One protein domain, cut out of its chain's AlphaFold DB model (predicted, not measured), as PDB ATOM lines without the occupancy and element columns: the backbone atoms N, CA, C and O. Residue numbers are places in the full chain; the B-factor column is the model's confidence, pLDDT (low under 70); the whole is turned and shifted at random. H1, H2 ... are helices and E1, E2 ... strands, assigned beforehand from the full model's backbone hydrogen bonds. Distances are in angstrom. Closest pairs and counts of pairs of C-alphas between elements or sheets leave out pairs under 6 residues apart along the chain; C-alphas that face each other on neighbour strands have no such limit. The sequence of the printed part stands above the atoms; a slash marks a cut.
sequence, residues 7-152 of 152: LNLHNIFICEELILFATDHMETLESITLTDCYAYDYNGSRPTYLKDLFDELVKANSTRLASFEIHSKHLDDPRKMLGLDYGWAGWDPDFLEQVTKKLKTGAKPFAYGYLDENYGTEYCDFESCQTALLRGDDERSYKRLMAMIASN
ATOM      1  N   LEU A   7     266.012 167.297 355.815       96.69
ATOM      2  CA  LEU A   7     267.340 167.860 356.014       96.69
ATOM      3  C   LEU A   7     268.392 166.834 355.593       96.69
ATOM      4  O   LEU A   7     268.556 165.815 356.255       96.69
ATOM      5  N   ASN A   8     269.099 167.110 354.498       97.25
ATOM      6  CA  ASN A   8     270.168 166.251 353.993       97.25
ATOM      7  C   ASN A   8     271.493 167.006 354.078       97.25
ATOM      8  O   ASN A   8     271.681 168.002 353.377       97.25
ATOM      9  N   LEU A   9     272.401 166.526 354.918       96.69
ATOM     10  CA  LEU A   9     273.696 167.145 355.178       96.69
ATOM     11  C   LEU A   9     274.806 166.251 354.639       96.69
ATOM     12  O   LEU A   9     274.753 165.032 354.793       96.69
ATOM     13  N   HIS A  10     275.790 166.866 353.987       94.88
ATOM     14  CA  HIS A  10     276.887 166.167 353.325       94.88
ATOM     15  C   HIS A  10     278.209 166.858 353.640       94.88
ATOM     16  O   HIS A  10     278.330 168.045 353.346       94.88
ATOM     17  N   ASN A  11     279.200 166.122 354.153       90.94
ATOM     18  CA  ASN A  11     280.550 166.644 354.421       90.94
ATOM     19  C   ASN A  11     280.543 167.861 355.370       90.94
ATOM     20  O   ASN A  11     281.163 168.885 355.086       90.94
ATOM     21  N   ILE A  12     279.791 167.769 356.472       90.88
ATOM     22  CA  ILE A  12     279.609 168.862 357.441       90.88
ATOM     23  C   ILE A  12     280.132 168.458 358.819       90.88
ATOM     24  O   ILE A  12     279.875 167.354 359.299       90.88
ATOM     25  N   PHE A  13     280.808 169.391 359.484       91.19
ATOM     26  CA  PHE A  13     281.081 169.292 360.913       91.19
ATOM     27  C   PHE A  13     279.839 169.703 361.694       91.19
ATOM     28  O   PHE A  13     279.298 170.790 361.489       91.19
ATOM     29  N   ILE A  14     279.370 168.817 362.566       92.06
ATOM     30  CA  ILE A  14     278.259 169.113 363.459       92.06
ATOM     31  C   ILE A  14     278.710 170.221 364.411       92.06
ATOM     32  O   ILE A  14     279.750 170.101 365.054       92.06
ATOM     33  N   CYS A  15     277.923 171.290 364.482       91.06
ATOM     34  CA  CYS A  15     278.152 172.442 365.346       91.06
ATOM     35  C   CYS A  15     276.858 172.831 366.075       91.06
ATOM     36  O   CYS A  15     275.771 172.347 365.742       91.06
ATOM     37  N   GLU A  16     276.970 173.722 367.057       90.94
ATOM     38  CA  GLU A  16     275.839 174.194 367.862       90.94
ATOM     39  C   GLU A  16     274.742 174.830 366.994       90.94
ATOM     40  O   GLU A  16     273.564 174.524 367.159       90.94
ATOM     41  N   GLU A  17     275.113 175.641 366.001       92.81
ATOM     42  CA  GLU A  17     274.165 176.296 365.097       92.81
ATOM     43  C   GLU A  17     273.377 175.291 364.257       92.81
ATOM     44  O   GLU A  17     272.196 175.505 363.985       92.81
ATOM     45  N   LEU A  18     274.008 174.184 363.857       93.62
ATOM     46  CA  LEU A  18     273.323 173.132 363.120       93.62
ATOM     47  C   LEU A  18     272.322 172.393 364.012       93.62
ATOM     48  O   LEU A  18     271.226 172.067 363.554       93.62
ATOM     49  N   ILE A  19     272.696 172.134 365.265       94.75
ATOM     50  CA  ILE A  19     271.805 171.516 366.247       94.75
ATOM     51  C   ILE A  19     270.589 172.420 366.459       94.75
ATOM     52  O   ILE A  19     269.466 171.956 366.273       94.75
ATOM     53  N   LEU A  20     270.811 173.712 366.731       94.31
ATOM     54  CA  LEU A  20     269.752 174.713 366.895       94.31
ATOM     55  C   LEU A  20     268.848 174.796 365.662       94.31
ATOM     56  O   LEU A  20     267.623 174.762 365.769       94.31
ATOM     57  N   PHE A  21     269.444 174.840 364.469       94.88
ATOM     58  CA  PHE A  21     268.692 174.855 363.223       94.88
ATOM     59  C   PHE A  21     267.803 173.616 363.079       94.88
ATOM     60  O   PHE A  21     266.634 173.741 362.714       94.88
ATOM     61  N   ALA A  22     268.329 172.421 363.358       94.56
ATOM     62  CA  ALA A  22     267.548 171.194 363.276       94.56
ATOM     63  C   ALA A  22     266.406 171.198 364.300       94.56
ATOM     64  O   ALA A  22     265.268 170.912 363.928       94.56
ATOM     65  N   THR A  23     266.678 171.581 365.554       94.56
ATOM     66  CA  THR A  23     265.670 171.627 366.623       94.56
ATOM     67  C   THR A  23     264.556 172.627 366.344       94.56
ATOM     68  O   THR A  23     263.389 172.292 366.531       94.56
ATOM     69  N   ASP A  24     264.882 173.807 365.810       94.06
ATOM     70  CA  ASP A  24     263.903 174.855 365.488       94.06
ATOM     71  C   ASP A  24     262.916 174.430 364.386       94.06
ATOM     72  O   ASP A  24     261.825 174.987 364.268       94.06
ATOM     73  N   HIS A  25     263.273 173.423 363.584       94.44
ATOM     74  CA  HIS A  25     262.435 172.895 362.504       94.44
ATOM     75  C   HIS A  25     261.795 171.539 362.839       94.44
ATOM     76  O   HIS A  25     261.162 170.924 361.975       94.44
ATOM     77  N   MET A  26     261.907 171.060 364.082       93.12
ATOM     78  CA  MET A  26     261.413 169.735 364.472       93.12
ATOM     79  C   MET A  26     259.896 169.573 364.343       93.12
ATOM     80  O   MET A  26     259.422 168.459 364.133       93.12
ATOM     81  N   GLU A  27     259.122 170.658 364.384       92.38
ATOM     82  CA  GLU A  27     257.670 170.612 364.158       92.38
ATOM     83  C   GLU A  27     257.277 170.237 362.720       92.38
ATOM     84  O   GLU A  27     256.134 169.836 362.484       92.38
ATOM     85  N   THR A  28     258.194 170.384 361.756       94.81
ATOM     86  CA  THR A  28     257.941 170.129 360.329       94.81
ATOM     87  C   THR A  28     258.848 169.064 359.728       94.81
ATOM     88  O   THR A  28     258.473 168.480 358.711       94.81
ATOM     89  N   LEU A  29     260.016 168.813 360.327       95.81
ATOM     90  CA  LEU A  29     260.978 167.824 359.852       95.81
ATOM     91  C   LEU A  29     260.413 166.405 359.942       95.81
ATOM     92  O   LEU A  29     259.942 165.957 360.983       95.81
ATOM     93  N   GLU A  30     260.504 165.690 358.826       96.94
ATOM     94  CA  GLU A  30     260.086 164.297 358.670       96.94
ATOM     95  C   GLU A  30     261.288 163.363 358.508       96.94
ATOM     96  O   GLU A  30     261.225 162.205 358.919       96.94
ATOM     97  N   SER A  31     262.389 163.852 357.927       97.88
ATOM     98  CA  SER A  31     263.614 163.070 357.760       97.88
ATOM     99  C   SER A  31     264.882 163.903 357.912       97.88
ATOM    100  O   SER A  31     264.980 164.998 357.347       97.88
ATOM    101  N   ILE A  32     265.882 163.336 358.586       98.00
ATOM    102  CA  ILE A  32     267.245 163.871 358.645       98.00
ATOM    103  C   ILE A  32     268.215 162.801 358.138       98.00
ATOM    104  O   ILE A  32     268.203 161.669 358.618       98.00
ATOM    105  N   THR A  33     269.076 163.168 357.196       97.94
ATOM    106  CA  THR A  33     270.134 162.300 356.678       97.94
ATOM    107  C   THR A  33     271.475 163.000 356.825       97.94
ATOM    108  O   THR A  33     271.676 164.097 356.301       97.94
ATOM    109  N   LEU A  34     272.394 162.351 357.536       96.25
ATOM    110  CA  LEU A  34     273.772 162.788 357.709       96.25
ATOM    111  C   LEU A  34     274.681 161.902 356.865       96.25
ATOM    112  O   LEU A  34     274.807 160.718 357.156       96.25
ATOM    113  N   THR A  35     275.330 162.459 355.852       95.06
ATOM    114  CA  THR A  35     276.296 161.740 355.018       95.06
ATOM    115  C   THR A  35     277.669 162.353 355.210       95.06
ATOM    116  O   THR A  35     277.843 163.548 354.980       95.06
ATOM    117  N   ASP A  36     278.644 161.555 355.638       91.62
ATOM    118  CA  ASP A  36     280.007 162.029 355.906       91.62
ATOM    119  C   ASP A  36     279.992 163.280 356.798       91.62
ATOM    120  O   ASP A  36     280.591 164.302 356.488       91.62
ATOM    121  N   CYS A  37     279.198 163.245 357.869       92.75
ATOM    122  CA  CYS A  37     279.158 164.319 358.855       92.75
ATOM    123  C   CYS A  37     279.954 163.914 360.092       92.75
ATOM    124  O   CYS A  37     279.928 162.748 360.496       92.75
ATOM    125  N   TYR A  38     280.639 164.882 360.694       91.94
ATOM    126  CA  TYR A  38     281.654 164.629 361.710       91.94
ATOM    127  C   TYR A  38     281.375 165.436 362.972       91.94
ATOM    128  O   TYR A  38     281.094 166.630 362.904       91.94
ATOM    129  N   ALA A  39     281.486 164.793 364.129       92.25
ATOM    130  CA  ALA A  39     281.747 165.507 365.371       92.25
ATOM    131  C   ALA A  39     283.231 165.908 365.445       92.25
ATOM    132  O   ALA A  39     284.053 165.468 364.638       92.25
ATOM    133  N   TYR A  40     283.580 166.747 366.411       86.62
ATOM    134  CA  TYR A  40     284.944 167.240 366.586       86.62
ATOM    135  C   TYR A  40     285.257 167.348 368.079       86.62
ATOM    136  O   TYR A  40     284.494 167.961 368.827       86.62
ATOM    137  N   ASP A  41     286.382 166.769 368.504       76.75
ATOM    138  CA  ASP A  41     286.871 166.786 369.894       76.75
ATOM    139  C   ASP A  41     288.356 167.182 369.940       76.75
ATOM    140  O   ASP A  41     289.168 166.535 370.594       76.75
ATOM    141  N   TYR A  42     288.750 168.219 369.190       65.69
ATOM    142  CA  TYR A  42     290.152 168.634 369.125       65.69
ATOM    143  C   TYR A  42     290.467 169.835 370.021       65.69
ATOM    144  O   TYR A  42     289.718 170.808 370.149       65.69
ATOM    145  N   ASN A  43     291.624 169.727 370.675       56.03
ATOM    146  CA  ASN A  43     292.116 170.651 371.686       56.03
ATOM    147  C   ASN A  43     292.310 172.062 371.110       56.03
ATOM    148  O   ASN A  43     293.286 172.332 370.417       56.03
ATOM    149  N   GLY A  44     291.402 172.980 371.446       56.22
ATOM    150  CA  GLY A  44     291.533 174.406 371.126       56.22
ATOM    151  C   GLY A  44     290.219 175.104 370.782       56.22
ATOM    152  O   GLY A  44     290.120 176.319 370.943       56.22
ATOM    153  N   SER A  45     289.193 174.353 370.382       64.38
ATOM    154  CA  SER A  45     287.838 174.870 370.165       64.38
ATOM    155  C   SER A  45     286.817 174.134 371.041       64.38
ATOM    156  O   SER A  45     287.170 173.220 371.789       64.38
ATOM    157  N   ARG A  46     285.560 174.597 371.053       70.94
ATOM    158  CA  ARG A  46     284.505 173.928 371.824       70.94
ATOM    159  C   ARG A  46     284.183 172.596 371.141       70.94
ATOM    160  O   ARG A  46     283.743 172.630 369.991       70.94
ATOM    161  N   PRO A  47     284.392 171.452 371.812       78.81
ATOM    162  CA  PRO A  47     284.085 170.167 371.217       78.81
ATOM    163  C   PRO A  47     282.584 170.079 370.953       78.81
ATOM    164  O   PRO A  47     281.777 170.598 371.726       78.81
ATOM    165  N   THR A  48     282.224 169.422 369.860       85.44
ATOM    166  CA  THR A  48     280.833 169.089 369.559       85.44
ATOM    167  C   THR A  48     280.730 167.585 369.463       85.44
ATOM    168  O   THR A  48     281.439 166.969 368.665       85.44
ATOM    169  N   TYR A  49     279.852 166.996 370.268       90.75
ATOM    170  CA  TYR A  49     279.645 165.556 370.297       90.75
ATOM    171  C   TYR A  49     278.362 165.191 369.554       90.75
ATOM    172  O   TYR A  49     277.362 165.910 369.593       90.75
ATOM    173  N   LEU A  50     278.350 164.027 368.905       93.19
ATOM    174  CA  LEU A  50     277.148 163.551 368.214       93.19
ATOM    175  C   LEU A  50     275.993 163.276 369.180       93.19
ATOM    176  O   LEU A  50     274.836 163.505 368.824       93.19
ATOM    177  N   LYS A  51     276.294 162.859 370.417       95.25
ATOM    178  CA  LYS A  51     275.284 162.735 371.471       95.25
ATOM    179  C   LYS A  51     274.473 164.016 371.668       95.25
ATOM    180  O   LYS A  51     273.293 163.898 371.972       95.25
ATOM    181  N   ASP A  52     275.075 165.197 371.493       95.06
ATOM    182  CA  ASP A  52     274.414 166.470 371.779       95.06
ATOM    183  C   ASP A  52     273.329 166.724 370.729       95.06
ATOM    184  O   ASP A  52     272.185 166.994 371.081       95.06
ATOM    185  N   LEU A  53     273.635 166.483 369.448       96.00
ATOM    186  CA  LEU A  53     272.626 166.475 368.386       96.00
ATOM    187  C   LEU A  53     271.506 165.473 368.691       96.00
ATOM    188  O   LEU A  53     270.330 165.822 368.629       96.00
ATOM    189  N   PHE A  54     271.849 164.225 369.017       97.62
ATOM    190  CA  PHE A  54     270.834 163.193 369.248       97.62
ATOM    191  C   PHE A  54     269.939 163.515 370.447       97.62
ATOM    192  O   PHE A  54     268.724 163.337 370.368       97.62
ATOM    193  N   ASP A  55     270.519 163.994 371.546       97.62
ATOM    194  CA  ASP A  55     269.776 164.322 372.757       97.62
ATOM    195  C   ASP A  55     268.893 165.556 372.562       97.62
ATOM    196  O   ASP A  55     267.761 165.555 373.043       97.62
ATOM    197  N   GLU A  56     269.341 166.572 371.823       97.19
ATOM    198  CA  GLU A  56     268.500 167.726 371.489       97.19
ATOM    199  C   GLU A  56     267.334 167.351 370.561       97.19
ATOM    200  O   GLU A  56     266.198 167.768 370.795       97.19
ATOM    201  N   LEU A  57     267.556 166.471 369.577       96.75
ATOM    202  CA  LEU A  57     266.472 165.940 368.741       96.75
ATOM    203  C   LEU A  57     265.448 165.133 369.557       96.75
ATOM    204  O   LEU A  57     264.246 165.242 369.311       96.75
ATOM    205  N   VAL A  58     265.903 164.356 370.546       97.31
ATOM    206  CA  VAL A  58     265.017 163.635 371.479       97.31
ATOM    207  C   VAL A  58     264.230 164.606 372.358       97.31
ATOM    208  O   VAL A  58     263.026 164.434 372.530       97.31
ATOM    209  N   LYS A  59     264.883 165.636 372.911       96.81
ATOM    210  CA  LYS A  59     264.231 166.647 373.762       96.81
ATOM    211  C   LYS A  59     263.171 167.443 373.011       96.81
ATOM    212  O   LYS A  59     262.137 167.754 373.596       96.81
ATOM    213  N   ALA A  60     263.407 167.734 371.732       94.56
ATOM    214  CA  ALA A  60     262.423 168.383 370.873       94.56
ATOM    215  C   ALA A  60     261.146 167.538 370.694       94.56
ATOM    216  O   ALA A  60     260.092 168.096 370.395       94.56
ATOM    217  N   ASN A  61     261.224 166.215 370.913       90.12
ATOM    218  CA  ASN A  61     260.089 165.292 371.020       90.12
ATOM    219  C   ASN A  61     259.070 165.430 369.871       90.12
ATOM    220  O   ASN A  61     257.857 165.503 370.084       90.12
ATOM    221  N   SER A  62     259.575 165.515 368.638       89.38
ATOM    222  CA  SER A  62     258.731 165.634 367.449       89.38
ATOM    223  C   SER A  62     257.997 164.334 367.154       89.38
ATOM    224  O   SER A  62     258.615 163.272 367.097       89.38
ATOM    225  N   THR A  63     256.706 164.447 366.845       92.19
ATOM    226  CA  THR A  63     255.878 163.352 366.317       92.19
ATOM    227  C   THR A  63     255.947 163.223 364.796       92.19
ATOM    228  O   THR A  63     255.340 162.322 364.224       92.19
ATOM    229  N   ARG A  64     256.646 164.138 364.106       94.69
ATOM    230  CA  ARG A  64     256.768 164.122 362.640       94.69
ATOM    231  C   ARG A  64     258.028 163.446 362.139       94.69
ATOM    232  O   ARG A  64     258.006 162.919 361.029       94.69
ATOM    233  N   LEU A  65     259.108 163.481 362.921       96.81
ATOM    234  CA  LEU A  65     260.374 162.880 362.525       96.81
ATOM    235  C   LEU A  65     260.201 161.360 362.441       96.81
ATOM    236  O   LEU A  65     260.098 160.678 363.459       96.81
ATOM    237  N   ALA A  66     260.158 160.850 361.213       96.69
ATOM    238  CA  ALA A  66     259.893 159.451 360.897       96.69
ATOM    239  C   ALA A  66     261.154 158.707 360.432       96.69
ATOM    240  O   ALA A  66     261.180 157.480 360.400       96.69
ATOM    241  N   SER A  67     262.207 159.436 360.049       97.50
ATOM    242  CA  SER A  67     263.468 158.855 359.590       97.50
ATOM    243  C   SER A  67     264.667 159.657 360.087       97.50
ATOM    244  O   SER A  67     264.690 160.889 360.033       97.50
ATOM    245  N   PHE A  68     265.680 158.931 360.548       97.62
ATOM    246  CA  PHE A  68     267.001 159.465 360.826       97.62
ATOM    247  C   PHE A  68     268.049 158.477 360.323       97.62
ATOM    248  O   PHE A  68     268.062 157.312 360.726       97.62
ATOM    249  N   GLU A  69     268.926 158.942 359.441       96.50
ATOM    250  CA  GLU A  69     269.940 158.111 358.801       96.50
ATOM    251  C   GLU A  69     271.327 158.732 358.943       96.50
ATOM    252  O   GLU A  69     271.505 159.943 358.819       96.50
ATOM    253  N   ILE A  70     272.318 157.872 359.173       94.06
ATOM    254  CA  ILE A  70     273.731 158.242 359.167       94.06
ATOM    255  C   ILE A  70     274.436 157.345 358.166       94.06
ATOM    256  O   ILE A  70     274.403 156.123 358.318       94.06
ATOM    257  N   HIS A  71     275.123 157.977 357.225       91.62
ATOM    258  CA  HIS A  71     275.991 157.383 356.224       91.62
ATOM    259  C   HIS A  71     277.400 157.946 356.410       91.62
ATOM    260  O   HIS A  71     277.587 159.128 356.692       91.62
ATOM    261  N   SER A  72     278.410 157.100 356.267       83.94
ATOM    262  CA  SER A  72     279.811 157.520 356.259       83.94
ATOM    263  C   SER A  72     280.582 156.607 355.318       83.94
ATOM    264  O   SER A  72     280.308 155.405 355.283       83.94
ATOM    265  N   LYS A  73     281.578 157.148 354.606       77.31
ATOM    266  CA  LYS A  73     282.539 156.415 353.757       77.31
ATOM    267  C   LYS A  73     283.141 155.183 354.448       77.31
ATOM    268  O   LYS A  73     283.634 154.279 353.774       77.31
ATOM    269  N   HIS A  74     283.131 155.145 355.781       73.88
ATOM    270  CA  HIS A  74     283.677 154.051 356.586       73.88
ATOM    271  C   HIS A  74     282.647 153.374 357.501       73.88
ATOM    272  O   HIS A  74     283.029 152.536 358.311       73.88
ATOM    273  N   LEU A  75     281.353 153.691 357.387       70.00
ATOM    274  CA  LEU A  75     280.326 153.118 358.265       70.00
ATOM    275  C   LEU A  75     280.206 151.593 358.113       70.00
ATOM    276  O   LEU A  75     280.028 150.887 359.105       70.00
ATOM    277  N   ASP A  76     280.341 151.099 356.879       76.38
ATOM    278  CA  ASP A  76     280.246 149.670 356.547       76.38
ATOM    279  C   ASP A  76     281.452 148.861 357.045       76.38
ATOM    280  O   ASP A  76     281.417 147.632 357.086       76.38
ATOM    281  N   ASP A  77     282.518 149.550 357.453       86.31
ATOM    282  CA  ASP A  77     283.707 148.947 358.030       86.31
ATOM    283  C   ASP A  77     284.126 149.708 359.299       86.31
ATOM    284  O   ASP A  77     285.004 150.582 359.263       86.31
ATOM    285  N   PRO A  78     283.527 149.359 360.455       87.44
ATOM    286  CA  PRO A  78     283.857 149.961 361.741       87.44
ATOM    287  C   PRO A  78     285.357 149.959 362.048       87.44
ATOM    288  O   PRO A  78     285.837 150.866 362.723       87.44
ATOM    289  N   ARG A  79     286.118 148.974 361.543       87.62
ATOM    290  CA  ARG A  79     287.566 148.901 361.767       87.62
ATOM    291  C   ARG A  79     288.298 150.023 361.045       87.62
ATOM    292  O   ARG A  79     289.155 150.652 361.660       87.62
ATOM    293  N   LYS A  80     287.923 150.321 359.797       86.88
ATOM    294  CA  LYS A  80     288.471 151.457 359.041       86.88
ATOM    295  C   LYS A  80     288.102 152.790 359.663       86.88
ATOM    296  O   LYS A  80     288.965 153.655 359.766       86.88
ATOM    297  N   MET A  81     286.859 152.949 360.119       87.38
ATOM    298  CA  MET A  81     286.431 154.195 360.764       87.38
ATOM    299  C   MET A  81     287.154 154.449 362.086       87.38
ATOM    300  O   MET A  81     287.353 155.593 362.469       87.38
ATOM    301  N   LEU A  82     287.564 153.386 362.771       89.25
ATOM    302  CA  LEU A  82     288.368 153.452 363.987       89.25
ATOM    303  C   LEU A  82     289.866 153.375 363.696       89.25
ATOM    304  O   LEU A  82     290.660 153.304 364.623       89.25
ATOM    305  N   GLY A  83     290.270 153.335 362.429       87.62
ATOM    306  CA  GLY A  83     291.663 153.269 362.019       87.62
ATOM    307  C   GLY A  83     292.419 152.005 362.436       87.62
ATOM    308  O   GLY A  83     293.636 151.981 362.315       87.62
ATOM    309  N   LEU A  84     291.740 150.943 362.883       86.62
ATOM    310  CA  LEU A  84     292.363 149.741 363.470       86.62
ATOM    311  C   LEU A  84     293.223 148.935 362.488       86.62
ATOM    312  O   LEU A  84     293.947 148.033 362.904       86.62
ATOM    313  N   ASP A  85     293.100 149.218 361.193       80.88
ATOM    314  CA  ASP A  85     293.890 148.583 360.137       80.88
ATOM    315  C   ASP A  85     295.145 149.398 359.781       80.88
ATOM    316  O   ASP A  85     296.003 148.929 359.032       80.88
ATOM    317  N   TYR A  86     295.281 150.610 360.323       76.62
ATOM    318  CA  TYR A  86     296.494 151.397 360.186       76.62
ATOM    319  C   TYR A  86     297.480 151.026 361.295       76.62
ATOM    320  O   TYR A  86     297.122 150.971 362.468       76.62
ATOM    321  N   GLY A  87     298.754 150.824 360.939       65.69
ATOM    322  CA  GLY A  87     299.809 150.387 361.870       65.69
ATOM    323  C   GLY A  87     300.154 151.363 363.005       65.69
ATOM    324  O   GLY A  87     301.085 151.108 363.759       65.69
ATOM    325  N   TRP A  88     299.434 152.479 363.109       64.38
ATOM    326  CA  TRP A  88     299.550 153.489 364.158       64.38
ATOM    327  C   TRP A  88     298.309 153.569 365.061       64.38
ATOM    328  O   TRP A  88     298.322 154.330 366.026       64.38
ATOM    329  N   ALA A  89     297.251 152.792 364.800       60.19
ATOM    330  CA  ALA A  89     296.134 152.673 365.727       60.19
ATOM    331  C   ALA A  89     296.524 151.796 366.918       60.19
ATOM    332  O   ALA A  89     296.844 150.620 366.762       60.19
ATOM    333  N   GLY A  90     296.469 152.377 368.116       58.12
ATOM    334  CA  GLY A  90     296.742 151.647 369.348       58.12
ATOM    335  C   GLY A  90     298.232 151.473 369.623       58.12
ATOM    336  O   GLY A  90     298.731 150.354 369.688       58.12
ATOM    337  N   TRP A  91     298.930 152.585 369.880       61.50
ATOM    338  CA  TRP A  91     300.227 152.531 370.574       61.50
ATOM    339  C   TRP A  91     300.102 151.836 371.944       61.50
ATOM    340  O   TRP A  91     301.090 151.321 372.461       61.50
ATOM    341  N   ASP A  92     298.882 151.788 372.494       80.50
ATOM    342  CA  ASP A  92     298.497 151.021 373.673       80.50
ATOM    343  C   ASP A  92     297.712 149.739 373.283       80.50
ATOM    344  O   ASP A  92     296.560 149.825 372.830       80.50
ATOM    345  N   PRO A  93     298.308 148.543 373.463       82.19
ATOM    346  CA  PRO A  93     297.642 147.261 373.230       82.19
ATOM    347  C   PRO A  93     296.377 147.045 374.072       82.19
ATOM    348  O   PRO A  93     295.408 146.473 373.566       82.19
ATOM    349  N   ASP A  94     296.349 147.522 375.319       86.75
ATOM    350  CA  ASP A  94     295.207 147.339 376.223       86.75
ATOM    351  C   ASP A  94     294.018 148.184 375.753       86.75
ATOM    352  O   ASP A  94     292.855 147.766 375.815       86.75
ATOM    353  N   PHE A  95     294.297 149.377 375.228       85.56
ATOM    354  CA  PHE A  95     293.288 150.234 374.616       85.56
ATOM    355  C   PHE A  95     292.693 149.590 373.355       85.56
ATOM    356  O   PHE A  95     291.470 149.532 373.189       85.56
ATOM    357  N   LEU A  96     293.543 149.027 372.489       85.62
ATOM    358  CA  LEU A  96     293.105 148.331 371.277       85.62
ATOM    359  C   LEU A  96     292.241 147.099 371.594       85.62
ATOM    360  O   LEU A  96     291.243 146.840 370.907       85.62
ATOM    361  N   GLU A  97     292.587 146.349 372.644       89.44
ATOM    362  CA  GLU A  97     291.778 145.226 373.117       89.44
ATOM    363  C   GLU A  97     290.390 145.700 373.565       89.44
ATOM    364  O   GLU A  97     289.379 145.110 373.164       89.44
ATOM    365  N   GLN A  98     290.313 146.791 374.335       92.75
ATOM    366  CA  GLN A  98     289.041 147.365 374.782       92.75
ATOM    367  C   GLN A  98     288.155 147.780 373.605       92.75
ATOM    368  O   GLN A  98     286.977 147.404 373.566       92.75
ATOM    369  N   VAL A  99     288.711 148.491 372.618       91.94
ATOM    370  CA  VAL A  99     287.983 148.910 371.408       91.94
ATOM    371  C   VAL A  99     287.475 147.690 370.641       91.94
ATOM    372  O   VAL A  99     286.295 147.604 370.292       91.94
ATOM    373  N   THR A 100     288.336 146.693 370.444       90.50
ATOM    374  CA  THR A 100     287.985 145.453 369.741       90.50
ATOM    375  C   THR A 100     286.888 144.678 370.474       90.50
ATOM    376  O   THR A 100     285.952 144.170 369.851       90.50
ATOM    377  N   LYS A 101     286.966 144.587 371.805       93.81
ATOM    378  CA  LYS A 101     285.952 143.934 372.638       93.81
ATOM    379  C   LYS A 101     284.619 144.674 372.574       93.81
ATOM    380  O   LYS A 101     283.581 144.024 372.476       93.81
ATOM    381  N   LYS A 102     284.644 146.008 372.585       94.62
ATOM    382  CA  LYS A 102     283.451 146.850 372.463       94.62
ATOM    383  C   LYS A 102     282.770 146.667 371.105       94.62
ATOM    384  O   LYS A 102     281.565 146.453 371.061       94.62
ATOM    385  N   LEU A 103     283.524 146.632 370.005       91.56
ATOM    386  CA  LEU A 103     282.969 146.341 368.676       91.56
ATOM    387  C   LEU A 103     282.272 144.978 368.606       91.56
ATOM    388  O   LEU A 103     281.200 144.859 368.016       91.56
ATOM    389  N   LYS A 104     282.836 143.946 369.251       92.94
ATOM    390  CA  LYS A 104     282.239 142.599 369.289       92.94
ATOM    391  C   LYS A 104     280.870 142.555 369.974       92.94
ATOM    392  O   LYS A 104     280.135 141.598 369.754       92.94
ATOM    393  N   THR A 105     280.498 143.564 370.767       93.94
ATOM    394  CA  THR A 105     279.142 143.660 371.338       93.94
ATOM    395  C   THR A 105     278.114 144.220 370.351       93.94
ATOM    396  O   THR A 105     276.967 144.423 370.735       93.94
ATOM    397  N   GLY A 106     278.516 144.529 369.112       91.12
ATOM    398  CA  GLY A 106     277.679 145.220 368.130       91.12
ATOM    399  C   GLY A 106     277.573 146.726 368.373       91.12
ATOM    400  O   GLY A 106     276.646 147.356 367.867       91.12
ATOM    401  N   ALA A 107     278.483 147.303 369.169       91.62
ATOM    402  CA  ALA A 107     278.500 148.740 369.410       91.62
ATOM    403  C   ALA A 107     278.800 149.495 368.109       91.62
ATOM    404  O   ALA A 107     279.743 149.154 367.391       91.62
ATOM    405  N   LYS A 108     277.996 150.520 367.819       89.44
ATOM    406  CA  LYS A 108     278.142 151.350 366.620       89.44
ATOM    407  C   LYS A 108     279.093 152.519 366.913       89.44
ATOM    408  O   LYS A 108     278.760 153.338 367.770       89.44
ATOM    409  N   PRO A 109     280.253 152.616 366.244       91.69
ATOM    410  CA  PRO A 109     281.073 153.816 366.319       91.69
ATOM    411  C   PRO A 109     280.450 154.949 365.488       91.69
ATOM    412  O   PRO A 109     279.629 154.704 364.600       91.69
ATOM    413  N   PHE A 110     280.864 156.183 365.760       92.12
ATOM    414  CA  PHE A 110     280.457 157.365 365.002       92.12
ATOM    415  C   PHE A 110     281.675 158.193 364.595       92.12
ATOM    416  O   PHE A 110     282.728 158.088 365.223       92.12
ATOM    417  N   ALA A 111     281.535 158.975 363.524       91.88
ATOM    418  CA  ALA A 111     282.649 159.681 362.915       91.88
ATOM    419  C   ALA A 111     282.973 160.985 363.658       91.88
ATOM    420  O   ALA A 111     282.119 161.857 363.830       91.88
ATOM    421  N   TYR A 112     284.239 161.110 364.036       92.25
ATOM    422  CA  TYR A 112     284.878 162.337 364.487       92.25
ATOM    423  C   TYR A 112     285.962 162.697 363.478       92.25
ATOM    424  O   TYR A 112     286.570 161.816 362.866       92.25
ATOM    425  N   GLY A 113     286.200 163.983 363.281       89.94
ATOM    426  CA  GLY A 113     287.213 164.439 362.344       89.94
ATOM    427  C   GLY A 113     287.692 165.840 362.649       89.94
ATOM    428  O   GLY A 113     287.209 166.484 363.576       89.94
ATOM    429  N   TYR A 114     288.607 166.321 361.820       87.12
ATOM    430  CA  TYR A 114     289.073 167.701 361.808       87.12
ATOM    431  C   TYR A 114     289.408 168.131 360.379       87.12
ATOM    432  O   TYR A 114     289.614 167.298 359.493       87.12
ATOM    433  N   LEU A 115     289.452 169.442 360.155       86.81
ATOM    434  CA  LEU A 115     290.026 170.020 358.946       86.81
ATOM    435  C   LEU A 115     291.473 170.385 359.236       86.81
ATOM    436  O   LEU A 115     291.752 171.075 360.214       86.81
ATOM    437  N   ASP A 116     292.387 169.937 358.385       83.62
ATOM    438  CA  ASP A 116     293.753 170.438 358.425       83.62
ATOM    439  C   ASP A 116     293.776 171.891 357.935       83.62
ATOM    440  O   ASP A 116     293.390 172.189 356.803       83.62
ATOM    441  N   GLU A 117     294.224 172.801 358.798       80.38
ATOM    442  CA  GLU A 117     294.223 174.245 358.533       80.38
ATOM    443  C   GLU A 117     295.173 174.654 357.395       80.38
ATOM    444  O   GLU A 117     294.981 175.703 356.780       80.38
ATOM    445  N   ASN A 118     296.185 173.838 357.087       84.88
ATOM    446  CA  ASN A 118     297.189 174.149 356.070       84.88
ATOM    447  C   ASN A 118     296.748 173.709 354.670       84.88
ATOM    448  O   ASN A 118     297.071 174.372 353.685       84.88
ATOM    449  N   TYR A 119     296.028 172.590 354.577       80.88
ATOM    450  CA  TYR A 119     295.667 171.959 353.305       80.88
ATOM    451  C   TYR A 119     294.159 171.933 353.033       80.88
ATOM    452  O   TYR A 119     293.752 171.516 351.949       80.88
ATOM    453  N   GLY A 120     293.323 172.349 353.990       81.00
ATOM    454  CA  GLY A 120     291.862 172.334 353.865       81.00
ATOM    455  C   GLY A 120     291.290 170.933 353.634       81.00
ATOM    456  O   GLY A 120     290.231 170.793 353.028       81.00
ATOM    457  N   THR A 121     292.024 169.900 354.049       83.81
ATOM    458  CA  THR A 121     291.674 168.491 353.834       83.81
ATOM    459  C   THR A 121     290.995 167.938 355.079       83.81
ATOM    460  O   THR A 121     291.452 168.210 356.193       83.81
ATOM    461  N   GLU A 122     289.913 167.171 354.907       85.38
ATOM    462  CA  GLU A 122     289.266 166.496 356.027       85.38
ATOM    463  C   GLU A 122     290.049 165.253 356.453       85.38
ATOM    464  O   GLU A 122     290.461 164.437 355.627       85.38
ATOM    465  N   TYR A 123     290.211 165.083 357.759       84.56
ATOM    466  CA  TYR A 123     290.816 163.900 358.349       84.56
ATOM    467  C   TYR A 123     289.872 163.277 359.368       84.56
ATOM    468  O   TYR A 123     289.214 163.973 360.142       84.56
ATOM    469  N   CYS A 124     289.830 161.945 359.379       86.06
ATOM    470  CA  CYS A 124     289.180 161.196 360.445       86.06
ATOM    471  C   CYS A 124     290.050 161.267 361.702       86.06
ATOM    472  O   CYS A 124     291.247 160.972 361.656       86.06
ATOM    473  N   ASP A 125     289.438 161.620 362.824       88.88
ATOM    474  CA  ASP A 125     290.079 161.576 364.127       88.88
ATOM    475  C   ASP A 125     289.816 160.207 364.755       88.88
ATOM    476  O   ASP A 125     288.813 159.983 365.442       88.88
ATOM    477  N   PHE A 126     290.703 159.255 364.465       88.56
ATOM    478  CA  PHE A 126     290.542 157.885 364.941       88.56
ATOM    479  C   PHE A 126     290.595 157.780 366.465       88.56
ATOM    480  O   PHE A 126     289.867 156.961 367.022       88.56
ATOM    481  N   GLU A 127     291.404 158.597 367.142       87.88
ATOM    482  CA  GLU A 127     291.500 158.586 368.605       87.88
ATOM    483  C   GLU A 127     290.181 159.046 369.231       87.88
ATOM    484  O   GLU A 127     289.643 158.370 370.117       87.88
ATOM    485  N   SER A 128     289.599 160.126 368.708       89.94
ATOM    486  CA  SER A 128     288.281 160.601 369.136       89.94
ATOM    487  C   SER A 128     287.180 159.584 368.826       89.94
ATOM    488  O   SER A 128     286.362 159.284 369.699       89.94
ATOM    489  N   CYS A 129     287.192 158.954 367.644       90.94
ATOM    490  CA  CYS A 129     286.243 157.887 367.299       90.94
ATOM    491  C   CYS A 129     286.332 156.696 368.271       90.94
ATOM    492  O   CYS A 129     285.311 156.186 368.743       90.94
ATOM    493  N   GLN A 130     287.551 156.239 368.579       91.31
ATOM    494  CA  GLN A 130     287.802 155.135 369.509       91.31
ATOM    495  C   GLN A 130     287.358 155.498 370.930       91.31
ATOM    496  O   GLN A 130     286.654 154.723 371.583       91.31
ATOM    497  N   THR A 131     287.707 156.696 371.393       91.75
ATOM    498  CA  THR A 131     287.334 157.202 372.716       91.75
ATOM    499  C   THR A 131     285.818 157.329 372.861       91.75
ATOM    500  O   THR A 131     285.248 156.854 373.849       91.75
ATOM    501  N   ALA A 132     285.139 157.906 371.867       92.62
ATOM    502  CA  ALA A 132     283.684 158.033 371.848       92.62
ATOM    503  C   ALA A 132     282.989 156.661 371.865       92.62
ATOM    504  O   ALA A 132     282.042 156.459 372.633       92.62
ATOM    505  N   LEU A 133     283.498 155.684 371.102       94.00
ATOM    506  CA  LEU A 133     282.994 154.308 371.116       94.00
ATOM    507  C   LEU A 133     283.103 153.667 372.510       94.00
ATOM    508  O   LEU A 133     282.159 153.019 372.971       94.00
ATOM    509  N   LEU A 134     284.244 153.832 373.186       94.25
ATOM    510  CA  LEU A 134     284.456 153.273 374.523       94.25
ATOM    511  C   LEU A 134     283.541 153.921 375.569       94.25
ATOM    512  O   LEU A 134     282.913 153.201 376.351       94.25
ATOM    513  N   ARG A 135     283.395 155.255 375.542       94.50
ATOM    514  CA  ARG A 135     282.448 156.000 376.402       94.50
ATOM    515  C   ARG A 135     280.998 155.558 376.151       94.50
ATOM    516  O   ARG A 135     280.198 155.391 377.082       94.50
ATOM    517  N   GLY A 136     280.657 155.334 374.882       95.31
ATOM    518  CA  GLY A 136     279.350 154.862 374.431       95.31
ATOM    519  C   GLY A 136     278.209 155.855 374.664       95.31
ATOM    520  O   GLY A 136     277.052 155.437 374.683       95.31
ATOM    521  N   ASP A 137     278.511 157.134 374.899       96.50
ATOM    522  CA  ASP A 137     277.499 158.183 375.055       96.50
ATOM    523  C   ASP A 137     276.713 158.381 373.756       96.50
ATOM    524  O   ASP A 137     275.487 158.283 373.778       96.50
ATOM    525  N   ASP A 138     277.413 158.535 372.629       95.81
ATOM    526  CA  ASP A 138     276.802 158.704 371.305       95.81
ATOM    527  C   ASP A 138     275.863 157.542 370.967       95.81
ATOM    528  O   ASP A 138     274.737 157.752 370.525       95.81
ATOM    529  N   GLU A 139     276.279 156.302 371.250       96.19
ATOM    530  CA  GLU A 139     275.451 155.117 371.018       96.19
ATOM    531  C   GLU A 139     274.177 155.132 371.874       96.19
ATOM    532  O   GLU A 139     273.097 154.795 371.382       96.19
ATOM    533  N   ARG A 140     274.279 155.512 373.155       97.56
ATOM    534  CA  ARG A 140     273.114 155.598 374.046       97.56
ATOM    535  C   ARG A 140     272.138 156.670 373.571       97.56
ATOM    536  O   ARG A 140     270.944 156.382 373.488       97.56
ATOM    537  N   SER A 141     272.629 157.863 373.244       97.88
ATOM    538  CA  SER A 141     271.796 158.968 372.759       97.88
ATOM    539  C   SER A 141     271.172 158.641 371.398       97.88
ATOM    540  O   SER A 141     269.966 158.809 371.223       97.88
ATOM    541  N   TYR A 142     271.927 158.030 370.480       97.38
ATOM    542  CA  TYR A 142     271.409 157.544 369.199       97.38
ATOM    543  C   TYR A 142     270.296 156.505 369.381       97.38
ATOM    544  O   TYR A 142     269.244 156.602 368.754       97.38
ATOM    545  N   LYS A 143     270.477 155.520 370.272       97.50
ATOM    546  CA  LYS A 143     269.436 154.516 370.557       97.50
ATOM    547  C   LYS A 143     268.159 155.150 371.110       97.50
ATOM    548  O   LYS A 143     267.077 154.704 370.742       97.50
ATOM    549  N   ARG A 144     268.268 156.188 371.951       98.06
ATOM    550  CA  ARG A 144     267.100 156.957 372.424       98.06
ATOM    551  C   ARG A 144     266.383 157.658 371.271       98.06
ATOM    552  O   ARG A 144     265.164 157.547 371.185       98.06
ATOM    553  N   LEU A 145     267.126 158.305 370.372       97.88
ATOM    554  CA  LEU A 145     266.564 158.945 369.180       97.88
ATOM    555  C   LEU A 145     265.825 157.940 368.293       97.88
ATOM    556  O   LEU A 145     264.665 158.155 367.952       97.88
ATOM    557  N   MET A 146     266.452 156.804 367.984       97.75
ATOM    558  CA  MET A 146     265.818 155.767 367.167       97.75
ATOM    559  C   MET A 146     264.581 155.161 367.844       97.75
ATOM    560  O   MET A 146     263.616 154.839 367.158       97.75
ATOM    561  N   ALA A 147     264.575 155.026 369.176       97.38
ATOM    562  CA  ALA A 147     263.408 154.548 369.921       97.38
ATOM    563  C   ALA A 147     262.240 155.549 369.899       97.38
ATOM    564  O   ALA A 147     261.090 155.133 369.767       97.38
ATOM    565  N   MET A 148     262.529 156.853 369.992       96.56
ATOM    566  CA  MET A 148     261.530 157.913 369.818       96.56
ATOM    567  C   MET A 148     260.924 157.852 368.411       96.56
ATOM    568  O   MET A 148     259.711 157.766 368.282       96.56
ATOM    569  N   ILE A 149     261.763 157.803 367.369       97.00
ATOM    570  CA  ILE A 149     261.315 157.729 365.969       97.00
ATOM    571  C   ILE A 149     260.466 156.478 365.718       97.00
ATOM    572  O   ILE A 149     259.449 156.556 365.043       97.00
ATOM    573  N   ALA A 150     260.844 155.330 366.284       96.25
ATOM    574  CA  ALA A 150     260.076 154.092 366.153       96.25
ATOM    575  C   ALA A 150     258.726 154.114 366.896       96.25
ATOM    576  O   ALA A 150     257.899 153.232 366.669       96.25
ATOM    577  N   SER A 151     258.526 155.071 367.808       92.94
ATOM    578  CA  SER A 151     257.285 155.241 368.574       92.94
ATOM    579  C   SER A 151     256.322 156.257 367.944       92.94
ATOM    580  O   SER A 151     255.203 156.393 368.440       92.94
ATOM    581  N   ASN A 152     256.759 156.962 366.895       87.75
ATOM    582  CA  ASN A 152     255.941 157.874 366.090       87.75
ATOM    583  C   ASN A 152     255.125 157.105 365.045       87.75
ATOM    584  O   ASN A 152     253.945 157.476 364.847       87.75
TER     585      ASN A 152
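AT A GLANCE: This is residues 7 to 152 of the 152 residues of an uncharacterized protein of Polytolypa hystricis UAMH7299 (UniProt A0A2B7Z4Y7). The model has two parts side by side: a small three-stranded parallel sheet, E1 E2 E3, with H1, H2 and H6 in a curved row along one side of it, and a looser group made of H3, H4, H5 and the hairpin E4 and E5, whose tip, residues 116 to 121, sticks out. H6 leads back from the second part to the first and grazes the sheet, while H1 and H2 are not on it. The printed part has 146 residues, with six named helices and five named strands in the order E1 H1 E2 H2 E3 H3 H4 E4 E5 H5 H6. The class is mixed, helices and strands; the larger sheet runs E1 E2 E3, parallel, and the smaller one, E4 E5, is antiparallel. The whole is compact, with a radius of gyration of the C-alphas of 15.6 A and spans of 47 by 38 by 24 A.

HOW THE PARTS SIT: E1, residues 7 to 10, is an edge strand and the parallel neighbour of E2, residues 31 to 35, at 1 degree; N 9 and O 33 are 2.9 A apart, within hydrogen-bond range. E3, residues 67 to 71, is the other edge strand, parallel to E2 at 4 degrees, with N 71 and O 34 at 2.8 A. With H1, residues 16 to 24, and H2, residues 50 to 60, these strands form two strand-helix-strand units, parallel neighbour strands joined through a helix: E1, H1, E2 and E2, H2, E3, both with right-handed crossovers. H1 and H2 touch, with the closest C-alphas, those of Ile 19 and Leu 53, 5.5 A apart, at a shallow tilt of 25 degrees, the same way. H2 also touches H6, residues 137 to 150; the closest C-alphas are those of Lys 51 and Asp 138, 4.3 A apart, and the tilt of 34.6 degrees, the same way, is only just short of steep. H6 only grazes the sheet, with its residues 142 to 150. H3, residues 78 to 81, is close to but not clearly touching H5, residues 126 to 135, with the C-alphas of Met 81 and Phe 126 closest at 6.9 A. H4, residues 93 to 104, touches H5 with residues 98 to 102 alone, closest at the C-alphas of Val 99 and Leu 134, 6.4 A, at a steep tilt of 64 degrees, the same way. E4, residues 113 to 115, and E5, residues 122 to 124, are an antiparallel hairpin at 156 degrees, with N 114 and O 123 at 2.9 A. In H1, H2, H4, H5 and H6 every O i to N i+4 pair is within hydrogen-bond range; H3 is too short for such a pair.

IN THESE COORDINATES: E1 begins at C-alpha 7, (267.340, 167.860, 356.014), and spans 10.1 A. H1 spans 12.2 A, E2 13.0 A, H2 15.7 A and E3 13.1 A. H3 is 5.1 A long and H4 16.6 A, beginning at C-alpha 93, (297.642, 147.261, 373.230). E4 spans 7.1 A, E5 6.9 A and H5 14.2 A. H6, the longest helix by residues, spans 20.0 A and ends at C-alpha 150, (260.076, 154.092, 366.153).

THE WHOLE: The two C-alphas farthest apart are those of Thr 28 and Pro 93, at 47.6 A. The printed part has no cut and ends at the chain's last residue, Asn 152. The links from E2 to H2, 14 residues, and from H3 to H4, 11 residues, are long. The mean pLDDT of the printed part is 89.2, and residues 42 to 45 and 87 to 91 are under 70.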